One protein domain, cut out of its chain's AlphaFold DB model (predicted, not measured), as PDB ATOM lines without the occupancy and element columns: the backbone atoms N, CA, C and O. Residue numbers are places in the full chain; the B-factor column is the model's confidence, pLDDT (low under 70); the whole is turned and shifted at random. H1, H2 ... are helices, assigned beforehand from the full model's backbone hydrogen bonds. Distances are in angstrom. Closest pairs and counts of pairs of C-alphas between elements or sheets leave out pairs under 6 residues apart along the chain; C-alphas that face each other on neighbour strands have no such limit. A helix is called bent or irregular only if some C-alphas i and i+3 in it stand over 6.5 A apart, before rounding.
ATOM      1  N   PHE A  59     -60.762  39.664  30.824       37.47
ATOM      2  CA  PHE A  59     -59.594  38.917  31.290       37.47
ATOM      3  C   PHE A  59     -58.541  38.922  30.171       37.47
ATOM      4  O   PHE A  59     -58.559  38.076  29.281       37.47
ATOM      5  N   PHE A  60     -57.668  39.931  30.168       38.62
ATOM      6  CA  PHE A  60     -56.534  40.016  29.248       38.62
ATOM      7  C   PHE A  60     -55.385  39.142  29.772       38.62
ATOM      8  O   PHE A  60     -54.749  39.488  30.762       38.62
ATOM      9  N   ILE A  61     -55.093  38.028  29.094       35.50
ATOM     10  CA  ILE A  61     -53.778  37.373  29.178       35.50
ATOM     11  C   ILE A  61     -52.978  37.834  27.957       35.50
ATOM     12  O   ILE A  61     -52.970  37.178  26.919       35.50
ATOM     13  N   GLN A  62     -52.333  38.992  28.058       38.91
ATOM     14  CA  GLN A  62     -51.204  39.329  27.189       38.91
ATOM     15  C   GLN A  62     -49.914  38.965  27.923       38.91
ATOM     16  O   GLN A  62     -49.812  39.148  29.136       38.91
ATOM     17  N   GLN A  63     -48.919  38.472  27.183       41.41
ATOM     18  CA  GLN A  63     -47.540  38.357  27.660       41.41
ATOM     19  C   GLN A  63     -46.946  39.763  27.820       41.41
ATOM     20  O   GLN A  63     -46.165  40.231  26.998       41.41
ATOM     21  N   THR A  64     -47.368  40.481  28.853       45.50
ATOM     22  CA  THR A  64     -46.761  41.754  29.229       45.50
ATOM     23  C   THR A  64     -45.482  41.481  30.003       45.50
ATOM     24  O   THR A  64     -45.446  40.557  30.820       45.50
ATOM     25  N   SER A  65     -44.450  42.299  29.787       57.41
ATOM     26  CA  SER A  65     -43.272  42.327  30.653       57.41
ATOM     27  C   SER A  65     -43.720  42.356  32.114       57.41
ATOM     28  O   SER A  65     -44.558  43.174  32.497       57.41
ATOM     29  N   THR A  66     -43.215  41.427  32.918       64.94
ATOM     30  CA  THR A  66     -43.605  41.293  34.321       64.94
ATOM     31  C   THR A  66     -43.215  42.563  35.073       64.94
ATOM     32  O   THR A  66     -42.027  42.883  35.156       64.94
ATOM     33  N   TYR A  67     -44.195  43.300  35.604       81.88
ATOM     34  CA  TYR A  67     -43.917  44.481  36.420       81.88
ATOM     35  C   TYR A  67     -43.163  44.053  37.682       81.88
ATOM     36  O   TYR A  67     -43.646  43.222  38.450       81.88
ATOM     37  N   ASN A  68     -41.966  44.608  37.882       85.94
ATOM     38  CA  ASN A  68     -41.158  44.371  39.072       85.94
ATOM     39  C   ASN A  68     -41.203  45.614  39.969       85.94
ATOM     40  O   ASN A  68     -40.603  46.646  39.652       85.94
ATOM     41  N   GLU A  69     -41.915  45.496  41.093       86.06
ATOM     42  CA  GLU A  69     -42.092  46.565  42.083       86.06
ATOM     43  C   GLU A  69     -40.760  47.151  42.558       86.06
ATOM     44  O   GLU A  69     -40.616  48.371  42.653       86.06
ATOM     45  N   ASN A  70     -39.756  46.301  42.786       89.56
ATOM     46  CA  ASN A  70     -38.456  46.728  43.297       89.56
ATOM     47  C   ASN A  70     -37.681  47.529  42.252       89.56
ATOM     48  O   ASN A  70     -37.078  48.553  42.575       89.56
ATOM     49  N   THR A  71     -37.732  47.107  40.988       90.88
ATOM     50  CA  THR A  71     -37.082  47.828  39.888       90.88
ATOM     51  C   THR A  71     -37.719  49.199  39.679       90.88
ATOM     52  O   THR A  71     -37.002  50.196  39.611       90.88
ATOM     53  N   CYS A  72     -39.055  49.274  39.654       91.81
ATOM     54  CA  CYS A  72     -39.769  50.545  39.515       91.81
ATOM     55  C   CYS A  72     -39.509  51.487  40.702       91.81
ATOM     56  O   CYS A  72     -39.264  52.679  40.518       91.81
ATOM     57  N   CYS A  73     -39.495  50.943  41.921       92.31
ATOM     58  CA  CYS A  73     -39.176  51.694  43.130       92.31
ATOM     59  C   CYS A  73     -37.772  52.309  43.076       92.31
ATOM     60  O   CYS A  73     -37.611  53.500  43.340       92.31
ATOM     61  N   ASN A  74     -36.763  51.523  42.683       93.81
ATOM     62  CA  ASN A  74     -35.385  52.002  42.573       93.81
ATOM     63  C   ASN A  74     -35.241  53.076  41.483       93.81
ATOM     64  O   ASN A  74     -34.514  54.050  41.674       93.81
ATOM     65  N   LEU A  75     -35.966  52.945  40.367       95.12
ATOM     66  CA  LEU A  75     -36.016  53.975  39.322       95.12
ATOM     67  C   LEU A  75     -36.636  55.280  39.843       95.12
ATOM     68  O   LEU A  75     -36.066  56.351  39.643       95.12
ATOM     69  N   ALA A  76     -37.761  55.197  40.558       94.69
ATOM     70  CA  ALA A  76     -38.409  56.365  41.158       94.69
ATOM     71  C   ALA A  76     -37.518  57.057  42.201       94.69
ATOM     72  O   ALA A  76     -37.510  58.288  42.284       94.69
ATOM     73  N   LEU A  77     -36.757  56.274  42.973       93.19
ATOM     74  CA  LEU A  77     -35.796  56.764  43.962       93.19
ATOM     75  C   LEU A  77     -34.634  57.504  43.302       93.19
ATOM     76  O   LEU A  77     -34.321  58.618  43.712       93.19
ATOM     77  N   ASN A  78     -34.056  56.929  42.246       95.06
ATOM     78  CA  ASN A  78     -32.941  57.533  41.517       95.06
ATOM     79  C   ASN A  78     -33.335  58.838  40.810       95.06
ATOM     80  O   ASN A  78     -32.530  59.762  40.743       95.06
ATOM     81  N   GLU A  79     -34.569  58.933  40.306       95.94
ATOM     82  CA  GLU A  79     -35.074  60.144  39.643       95.94
ATOM     83  C   GLU A  79     -35.778  61.119  40.604       95.94
ATOM     84  O   GLU A  79     -36.242  62.181  40.179       95.94
ATOM     85  N   SER A  80     -35.853  60.799  41.903       93.81
ATOM     86  CA  SER A  80     -36.510  61.607  42.946       93.81
ATOM     87  C   SER A  80     -37.970  61.985  42.633       93.81
ATOM     88  O   SER A  80     -38.435  63.072  42.957       93.81
ATOM     89  N   GLN A  81     -38.723  61.072  42.009       95.19
ATOM     90  CA  GLN A  81     -40.084  61.324  41.490       95.19
ATOM     91  C   GLN A  81     -41.208  61.074  42.511       95.19
ATOM     92  O   GLN A  81     -42.385  60.956  42.151       95.19
ATOM     93  N   PHE A  82     -40.862  60.974  43.794       93.88
ATOM     94  CA  PHE A  82     -41.841  60.805  44.862       93.88
ATOM     95  C   PHE A  82     -42.539  62.122  45.192       93.88
ATOM     96  O   PHE A  82     -41.928  63.186  45.271       93.88
ATOM     97  N   ILE A  83     -43.843  62.037  45.434       90.81
ATOM     98  CA  ILE A  83     -44.656  63.164  45.875       90.81
ATOM     99  C   ILE A  83     -44.572  63.223  47.406       90.81
ATOM    100  O   ILE A  83     -45.191  62.407  48.085       90.81
ATOM    101  N   GLY A  84     -43.816  64.182  47.950       89.81
ATOM    102  CA  GLY A  84     -43.725  64.436  49.396       89.81
ATOM    103  C   GLY A  84     -42.294  64.516  49.937       89.81
ATOM    104  O   GLY A  84     -41.323  64.508  49.186       89.81
ATOM    105  N   LEU A  85     -42.169  64.623  51.264       88.38
ATOM    106  CA  LEU A  85     -40.879  64.593  51.962       88.38
ATOM    107  C   LEU A  85     -40.387  63.143  52.046       88.38
ATOM    108  O   LEU A  85     -41.018  62.310  52.693       88.38
ATOM    109  N   ILE A  86     -39.265  62.846  51.391       87.25
ATOM    110  CA  ILE A  86     -38.656  61.512  51.389       87.25
ATOM    111  C   ILE A  86     -37.703  61.412  52.593       87.25
ATOM    112  O   ILE A  86     -36.779  62.218  52.695       87.25
ATOM    113  N   PRO A  87     -37.879  60.444  53.509       84.75
ATOM    114  CA  PRO A  87     -36.917  60.214  54.587       84.75
ATOM    115  C   PRO A  87     -35.576  59.712  54.028       84.75
ATOM    116  O   PRO A  87     -35.573  58.873  53.135       84.75
ATOM    117  N   GLU A  88     -34.442  60.157  54.578       84.00
ATOM    118  CA  GLU A  88     -33.098  59.975  53.981       84.00
ATOM    119  C   GLU A  88     -32.565  58.526  53.871       84.00
ATOM    120  O   GLU A  88     -31.465  58.328  53.380       84.00
ATOM    121  N   ASN A  89     -33.311  57.487  54.257       86.00
ATOM    122  CA  ASN A  89     -32.854  56.089  54.190       86.00
ATOM    123  C   ASN A  89     -34.007  55.136  53.848       86.00
ATOM    124  O   ASN A  89     -34.467  54.372  54.700       86.00
ATOM    125  N   LYS A  90     -34.514  55.204  52.614       83.94
ATOM    126  CA  LYS A  90     -35.554  54.291  52.120       83.94
ATOM    127  C   LYS A  90     -34.952  53.200  51.249       83.94
ATOM    128  O   LYS A  90     -34.139  53.474  50.374       83.94
ATOM    129  N   ILE A  91     -35.380  51.966  51.498       87.56
ATOM    130  CA  ILE A  91     -34.973  50.784  50.741       87.56
ATOM    131  C   ILE A  91     -36.231  50.172  50.126       87.56
ATOM    132  O   ILE A  91     -37.217  49.913  50.820       87.56
ATOM    133  N   CYS A  92     -36.188  49.965  48.815       89.38
ATOM    134  CA  CYS A  92     -37.239  49.319  48.042       89.38
ATOM    135  C   CYS A  92     -37.326  47.821  48.362       89.38
ATOM    136  O   CYS A  92     -36.298  47.165  48.512       89.38
ATOM    137  N   GLY A  93     -38.543  47.276  48.448       81.69
ATOM    138  CA  GLY A  93     -38.759  45.832  48.609       81.69
ATOM    139  C   GLY A  93     -38.538  45.278  50.015       81.69
ATOM    140  O   GLY A  93     -38.325  44.078  50.166       81.69
ATOM    141  N   GLN A  94     -38.547  46.124  51.049       79.75
ATOM    142  CA  GLN A  94     -38.450  45.629  52.420       79.75
ATOM    143  C   GLN A  94     -39.779  45.081  52.934       79.75
ATOM    144  O   GLN A  94     -40.812  45.749  52.881       79.75
ATOM    145  N   GLU A  95     -39.717  43.886  53.517       79.88
ATOM    146  CA  GLU A  95     -40.843  43.267  54.202       79.88
ATOM    147  C   GLU A  95     -41.088  43.923  55.572       79.88
ATOM    148  O   GLU A  95     -40.171  44.391  56.255       79.88
ATOM    149  N   TYR A  96     -42.354  43.992  55.982       78.88
ATOM    150  CA  TYR A  96     -42.737  44.625  57.238       78.88
ATOM    151  C   TYR A  96     -42.311  43.778  58.448       78.88
ATOM    152  O   TYR A  96     -42.819  42.677  58.664       78.88
ATOM    153  N   SER A  97     -41.434  44.323  59.298       84.88
ATOM    154  CA  SER A  97     -41.170  43.740  60.617       84.88
ATOM    155  C   SER A  97     -42.254  44.152  61.612       84.88
ATOM    156  O   SER A  97     -42.480  45.341  61.838       84.88
ATOM    157  N   LYS A  98     -42.857  43.172  62.298       87.88
ATOM    158  CA  LYS A  98     -43.892  43.388  63.330       87.88
ATOM    159  C   LYS A  98     -43.438  44.265  64.504       87.88
ATOM    160  O   LYS A  98     -44.277  44.759  65.248       87.88
ATOM    161  N   SER A  99     -42.130  44.420  64.707       90.25
ATOM    162  CA  SER A  99     -41.557  45.228  65.789       90.25
ATOM    163  C   SER A  99     -41.475  46.724  65.476       90.25
ATOM    164  O   SER A  99     -41.171  47.507  66.375       90.25
ATOM    165  N   LEU A 100     -41.723  47.129  64.228       84.62
ATOM    166  CA  LEU A 100     -41.604  48.515  63.782       84.62
ATOM    167  C   LEU A 100     -42.990  49.108  63.488       84.62
ATOM    168  O   LEU A 100     -43.890  48.391  63.042       84.62
ATOM    169  N   PRO A 101     -43.197  50.413  63.730       84.88
ATOM    170  CA  PRO A 101     -44.425  51.076  63.312       84.88
ATOM    171  C   PRO A 101     -44.585  50.978  61.790       84.88
ATOM    172  O   PRO A 101     -43.603  50.910  61.050       84.88
ATOM    173  N   ALA A 102     -45.834  50.946  61.325       79.81
ATOM    174  CA  ALA A 102     -46.132  50.880  59.901       79.81
ATOM    175  C   ALA A 102     -45.483  52.056  59.157       79.81
ATOM    176  O   ALA A 102     -45.569  53.208  59.584       79.81
ATOM    177  N   ALA A 103     -44.836  51.740  58.039       79.56
ATOM    178  CA  ALA A 103     -44.255  52.721  57.146       79.56
ATOM    179  C   ALA A 103     -45.304  53.709  56.629       79.56
ATOM    180  O   ALA A 103     -46.395  53.305  56.224       79.56
ATOM    181  N   GLU A 104     -44.942  54.988  56.565       83.56
ATOM    182  CA  GLU A 104     -45.761  55.966  55.858       83.56
ATOM    183  C   GLU A 104     -45.777  55.638  54.351       83.56
ATOM    184  O   GLU A 104     -44.724  55.316  53.785       83.56
ATOM    185  N   PRO A 105     -46.952  55.661  53.695       81.56
ATOM    186  CA  PRO A 105     -47.047  55.342  52.279       81.56
ATOM    187  C   PRO A 105     -46.347  56.408  51.433       81.56
ATOM    188  O   PRO A 105     -46.610  57.600  51.577       81.56
ATOM    189  N   LEU A 106     -45.495  55.961  50.510       87.38
ATOM    190  CA  LEU A 106     -44.907  56.815  49.482       87.38
ATOM    191  C   LEU A 106     -45.728  56.725  48.200       87.38
ATOM    192  O   LEU A 106     -46.161  55.643  47.798       87.38
ATOM    193  N   TYR A 107     -45.904  57.868  47.544       89.69
ATOM    194  CA  TYR A 107     -46.644  57.972  46.293       89.69
ATOM    195  C   TYR A 107     -45.727  58.464  45.181       89.69
ATOM    196  O   TYR A 107     -44.922  59.374  45.380       89.69
ATOM    197  N   VAL A 108     -45.880  57.876  44.000       92.69
ATOM    198  CA  VAL A 108     -45.192  58.286  42.773       92.69
ATOM    199  C   VAL A 108     -46.227  58.876  41.825       92.69
ATOM    200  O   VAL A 108     -47.394  58.471  41.837       92.69
ATOM    201  N   SER A 109     -45.828  59.858  41.016       93.06
ATOM    202  CA  SER A 109     -46.733  60.418  40.015       93.06
ATOM    203  C   SER A 109     -47.134  59.354  38.987       93.06
ATOM    204  O   SER A 109     -46.323  58.531  38.555       93.06
ATOM    205  N   TYR A 110     -48.400  59.380  38.569       88.00
ATOM    206  CA  TYR A 110     -48.898  58.427  37.578       88.00
ATOM    207  C   TYR A 110     -48.136  58.537  36.248       88.00
ATOM    208  O   TYR A 110     -47.791  57.515  35.668       88.00
ATOM    209  N   ALA A 111     -47.807  59.760  35.816       90.25
ATOM    210  CA  ALA A 111     -47.081  60.014  34.570       90.25
ATOM    211  C   ALA A 111     -45.679  59.380  34.549       90.25
ATOM    212  O   ALA A 111     -45.247  58.856  33.521       90.25
ATOM    213  N   PHE A 112     -44.974  59.391  35.685       94.56
ATOM    214  CA  PHE A 112     -43.700  58.686  35.809       94.56
ATOM    215  C   PHE A 112     -43.904  57.173  35.718       94.56
ATOM    216  O   PHE A 112     -43.234  56.491  34.948       94.56
ATOM    217  N   CYS A 113     -44.870  56.650  36.473       91.25
ATOM    218  CA  CYS A 113     -45.085  55.214  36.541       91.25
ATOM    219  C   CYS A 113     -45.505  54.620  35.192       91.25
ATOM    220  O   CYS A 113     -44.952  53.609  34.771       91.25
ATOM    221  N   SER A 114     -46.409  55.285  34.466       89.81
ATOM    222  CA  SER A 114     -46.872  54.824  33.153       89.81
ATOM    223  C   SER A 114     -45.812  54.906  32.054       89.81
ATOM    224  O   SER A 114     -45.971  54.256  31.031       89.81
ATOM    225  N   SER A 115     -44.774  55.734  32.216       93.81
ATOM    226  CA  SER A 115     -43.717  55.903  31.206       93.81
ATOM    227  C   SER A 115     -42.459  55.087  31.501       93.81
ATOM    228  O   SER A 115     -41.763  54.683  30.571       93.81
ATOM    229  N   ARG A 116     -42.147  54.842  32.779       94.38
ATOM    230  CA  ARG A 116     -40.911  54.163  33.204       94.38
ATOM    231  C   ARG A 116     -41.125  52.753  33.731       94.38
ATOM    232  O   ARG A 116     -40.183  51.966  33.723       94.38
ATOM    233  N   CYS A 117     -42.330  52.430  34.185       91.12
ATOM    234  CA  CYS A 117     -42.627  51.154  34.820       91.12
ATOM    235  C   CYS A 117     -43.692  50.395  34.032       91.12
ATOM    236  O   CYS A 117     -44.821  50.214  34.483       91.12
ATOM    237  N   ASN A 118     -43.312  49.945  32.837       81.19
ATOM    238  CA  ASN A 118     -44.189  49.132  32.005       81.19
ATOM    239  C   ASN A 118     -44.335  47.722  32.583       81.19
ATOM    240  O   ASN A 118     -43.359  47.079  32.977       81.19
ATOM    241  N   GLY A 119     -45.569  47.231  32.592       78.81
ATOM    242  CA  GLY A 119     -45.896  45.861  32.952       78.81
ATOM    243  C   GLY A 119     -47.188  45.753  33.747       78.81
ATOM    244  O   GLY A 119     -47.634  46.705  34.386       78.81
ATOM    245  N   ILE A 120     -47.779  44.565  33.722       72.81
ATOM    246  CA  ILE A 120     -48.876  44.201  34.616       72.81
ATOM    247  C   ILE A 120     -48.241  43.548  35.845       72.81
ATOM    248  O   ILE A 120     -47.372  42.681  35.713       72.81
ATOM    249  N   GLY A 121     -48.633  43.996  37.041       72.69
ATOM    250  CA  GLY A 121     -48.250  43.334  38.288       72.69
ATOM    251  C   GLY A 121     -48.749  41.898  38.257       72.69
ATOM    252  O   GLY A 121     -49.956  41.680  38.147       72.69
ATOM    253  N   LEU A 122     -47.836  40.924  38.303       66.31
ATOM    254  CA  LEU A 122     -48.250  39.537  38.464       66.31
ATOM    255  C   LEU A 122     -48.929  39.417  39.815       66.31
ATOM    256  O   LEU A 122     -48.387  39.861  40.826       66.31
ATOM    257  N   SER A 123     -50.112  38.813  39.817       66.88
ATOM    258  CA  SER A 123     -50.778  38.521  41.068       66.88
ATOM    259  C   SER A 123     -49.911  37.582  41.893       66.88
ATOM    260  O   SER A 123     -49.474  36.543  41.391       66.88
ATOM    261  N   ASP A 124     -49.642  37.949  43.143       73.25
ATOM    262  CA  ASP A 124     -48.856  37.096  44.022       73.25
ATOM    263  C   ASP A 124     -49.681  35.853  44.369       73.25
ATOM    264  O   ASP A 124     -50.800  35.940  44.883       73.25
ATOM    265  N   THR A 125     -49.129  34.671  44.092       73.25
ATOM    266  CA  THR A 125     -49.738  33.392  44.482       73.25
ATOM    267  C   THR A 125     -49.945  33.282  45.994       73.25
ATOM    268  O   THR A 125     -50.852  32.568  46.431       73.25
ATOM    269  N   GLY A 126     -49.142  34.006  46.784       81.31
ATOM    270  CA  GLY A 126     -49.245  34.073  48.239       81.31
ATOM    271  C   GLY A 126     -50.414  34.913  48.760       81.31
ATOM    272  O   GLY A 126     -50.783  34.755  49.925       81.31
ATOM    273  N   ASP A 127     -51.032  35.756  47.924       77.44
ATOM    274  CA  ASP A 127     -52.164  36.597  48.315       77.44
ATOM    275  C   ASP A 127     -53.483  36.058  47.729       77.44
ATOM    276  O   ASP A 127     -53.849  36.354  46.583       77.44
ATOM    277  N   PRO A 128     -54.254  35.272  48.506       75.75
ATOM    278  CA  PRO A 128     -55.491  34.672  48.029       75.75
ATOM    279  C   PRO A 128     -56.542  35.698  47.617       75.75
ATOM    280  O   PRO A 128     -57.422  35.367  46.828       75.75
ATOM    281  N   SER A 129     -56.467  36.944  48.091       74.75
ATOM    282  CA  SER A 129     -57.456  37.968  47.742       74.75
ATOM    283  C   SER A 129     -57.474  38.299  46.242       74.75
ATOM    284  O   SER A 129     -58.527  38.660  45.708       74.75
ATOM    285  N   GLN A 130     -56.348  38.103  45.548       76.38
ATOM    286  CA  GLN A 130     -56.174  38.489  44.147       76.38
ATOM    287  C   GLN A 130     -56.793  37.476  43.176       76.38
ATOM    288  O   GLN A 130     -57.406  37.873  42.187       76.38
ATOM    289  N   TRP A 131     -56.715  36.176  43.480       78.38
ATOM    290  CA  TRP A 131     -57.287  35.116  42.635       78.38
ATOM    291  C   TRP A 131     -58.613  34.555  43.165       78.38
ATOM    292  O   TRP A 131     -59.466  34.126  42.383       78.38
ATOM    293  N   ALA A 132     -58.847  34.582  44.483       79.62
ATOM    294  CA  ALA A 132     -60.068  34.022  45.059       79.62
ATOM    295  C   ALA A 132     -61.310  34.862  44.741       79.62
ATOM    296  O   ALA A 132     -62.409  34.312  44.713       79.62
ATOM    297  N   SER A 133     -61.166  36.162  44.454       76.25
ATOM    298  CA  SER A 133     -62.302  37.040  44.126       76.25
ATOM    299  C   SER A 133     -63.114  36.514  42.936       76.25
ATOM    300  O   SER A 133     -64.343  36.451  42.997       76.25
ATOM    301  N   SER A 134     -62.432  36.043  41.889       72.75
ATOM    302  CA  SER A 134     -63.067  35.465  40.701       72.75
ATOM    303  C   SER A 134     -63.776  34.150  41.033       72.75
ATOM    304  O   SER A 134     -64.922  33.941  40.648       72.75
ATOM    305  N   ILE A 135     -63.131  33.281  41.813       73.81
ATOM    306  CA  ILE A 135     -63.667  31.964  42.186       73.81
ATOM    307  C   ILE A 135     -64.899  32.102  43.090       73.81
ATOM    308  O   ILE A 135     -65.912  31.437  42.875       73.81
ATOM    309  N   VAL A 136     -64.846  33.001  44.074       78.25
ATOM    310  CA  VAL A 136     -65.950  33.260  45.005       78.25
ATOM    311  C   VAL A 136     -67.179  33.789  44.264       78.25
ATOM    312  O   VAL A 136     -68.293  33.366  44.568       78.25
ATOM    313  N   GLN A 137     -67.000  34.644  43.253       77.06
ATOM    314  CA  GLN A 137     -68.124  35.186  42.480       77.06
ATOM    315  C   GLN A 137     -68.882  34.117  41.674       77.06
ATOM    316  O   GLN A 137     -70.098  34.231  41.530       77.06
ATOM    317  N   PHE A 138     -68.211  33.055  41.214       74.12
ATOM    318  CA  PHE A 138     -68.856  31.977  40.450       74.12
ATOM    319  C   PHE A 138     -69.338  30.798  41.310       74.12
ATOM    320  O   PHE A 138     -70.381  30.203  41.031       74.12
ATOM    321  N   ILE A 139     -68.619  30.450  42.378       79.94
ATOM    322  CA  ILE A 139     -68.927  29.260  43.187       79.94
ATOM    323  C   ILE A 139     -70.046  29.519  44.202       79.94
ATOM    324  O   ILE A 139     -70.887  28.649  44.441       79.94
ATOM    325  N   LEU A 140     -70.086  30.710  44.802       75.44
ATOM    326  CA  LEU A 140     -70.979  30.996  45.927       75.44
ATOM    327  C   LEU A 140     -72.476  30.933  45.544       75.44
ATOM    328  O   LEU A 140     -73.240  30.310  46.290       75.44
ATOM    329  N   PRO A 141     -72.918  31.429  44.367       74.50
ATOM    330  CA  PRO A 141     -74.292  31.220  43.904       74.50
ATOM    331  C   PRO A 141     -74.647  29.730  43.758       74.50
ATOM    332  O   PRO A 141     -75.711  29.301  44.204       74.50
ATOM    333  N   SER A 142     -73.729  28.919  43.228       73.69
ATOM    334  CA  SER A 142     -73.925  27.479  42.995       73.69
ATOM    335  C   SER A 142     -74.105  26.680  44.298       73.69
ATOM    336  O   SER A 142     -74.931  25.765  44.379       73.69
ATOM    337  N   ILE A 143     -73.383  27.055  45.360       78.19
ATOM    338  CA  ILE A 143     -73.500  26.419  46.685       78.19
ATOM    339  C   ILE A 143     -74.820  26.798  47.377       78.19
ATOM    340  O   ILE A 143     -75.462  25.952  48.006       78.19
ATOM    341  N   ILE A 144     -75.273  28.049  47.244       77.69
ATOM    342  CA  ILE A 144     -76.541  28.500  47.843       77.69
ATOM    343  C   ILE A 144     -77.734  27.757  47.226       77.69
ATOM    344  O   ILE A 144     -78.653  27.353  47.943       77.69
ATOM    345  N   PHE A 145     -77.719  27.530  45.910       66.75
ATOM    346  CA  PHE A 145     -78.782  26.771  45.248       66.75
ATOM    347  C   PHE A 145     -78.790  25.288  45.638       66.75
ATOM    348  O   PHE A 145     -79.863  24.694  45.753       66.75
TER     349      PHE A 145
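AT A GLANCE: This is residues 59 to 145 of the 302 residues of an uncharacterized protein of Phialocephala subalpina (UniProt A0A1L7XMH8). One long helix, H3, sticks out with its residues 132 to 145 as an arm from a loosely built body, where two short helices, H1 and H2, touch crosswise amid long loops. A second projection, the loop of residues 95 to 103, also sticks out from this body. The printed part has 87 residues with three named helices, in the order H1, H2, H3, and no named strand; the class is all helix, though under half of the residues, 35 of 87, are in named elements. The whole is only just loose, close to extended, with a radius of gyration of the C-alphas of 17.6 A, and its outline is flat, spanning 57 by 37 by 19 A.

IN THESE COORDINATES: H3, residues 128 to 145, is 24.8 A long from C-alpha 128 at (-55.491, 34.672, 48.029) to C-alpha 145 at (-78.782, 26.771, 45.248). It has a kink of 51 degrees near residue 135, and it is neither bent nor irregular, but only just: C-alphas 138 and 141 are 6.5 A apart. H1, residues 69 to 78, is 14.3 A long and begins with C-alpha 69 at (-42.092, 46.565, 42.083). H2 holds residues 110 to 116.

HOW THE PARTS SIT: H3 touches no helix and is apart from both H1 and H2. H1 and H2 touch, the closest C-alphas being those of Cys 72 and Arg 116, 7.4 A apart; their lines are about perpendicular at 82 degrees. Residues 66 to 67 pair with residues 120 to 121, parallel, and residues 82 to 83 with 107 to 108, antiparallel. In H1 and H2 every O i to N i+4 pair is within hydrogen-bond range; in H3, 9 of 14 are.

THE WHOLE: The two C-alphas farthest apart, those of Glu 88 and Phe 145, are 57.1 A apart. Without the stretches that stand free, the body spans 39 by 23 by 15 A. The printed part has no cut, and both links are long, with 31 residues from H1 to H2 and 11 from H2 to H3. The mean pLDDT of the printed part is 80.2; residues 59 to 66, 122 to 123 and 145 are under 70.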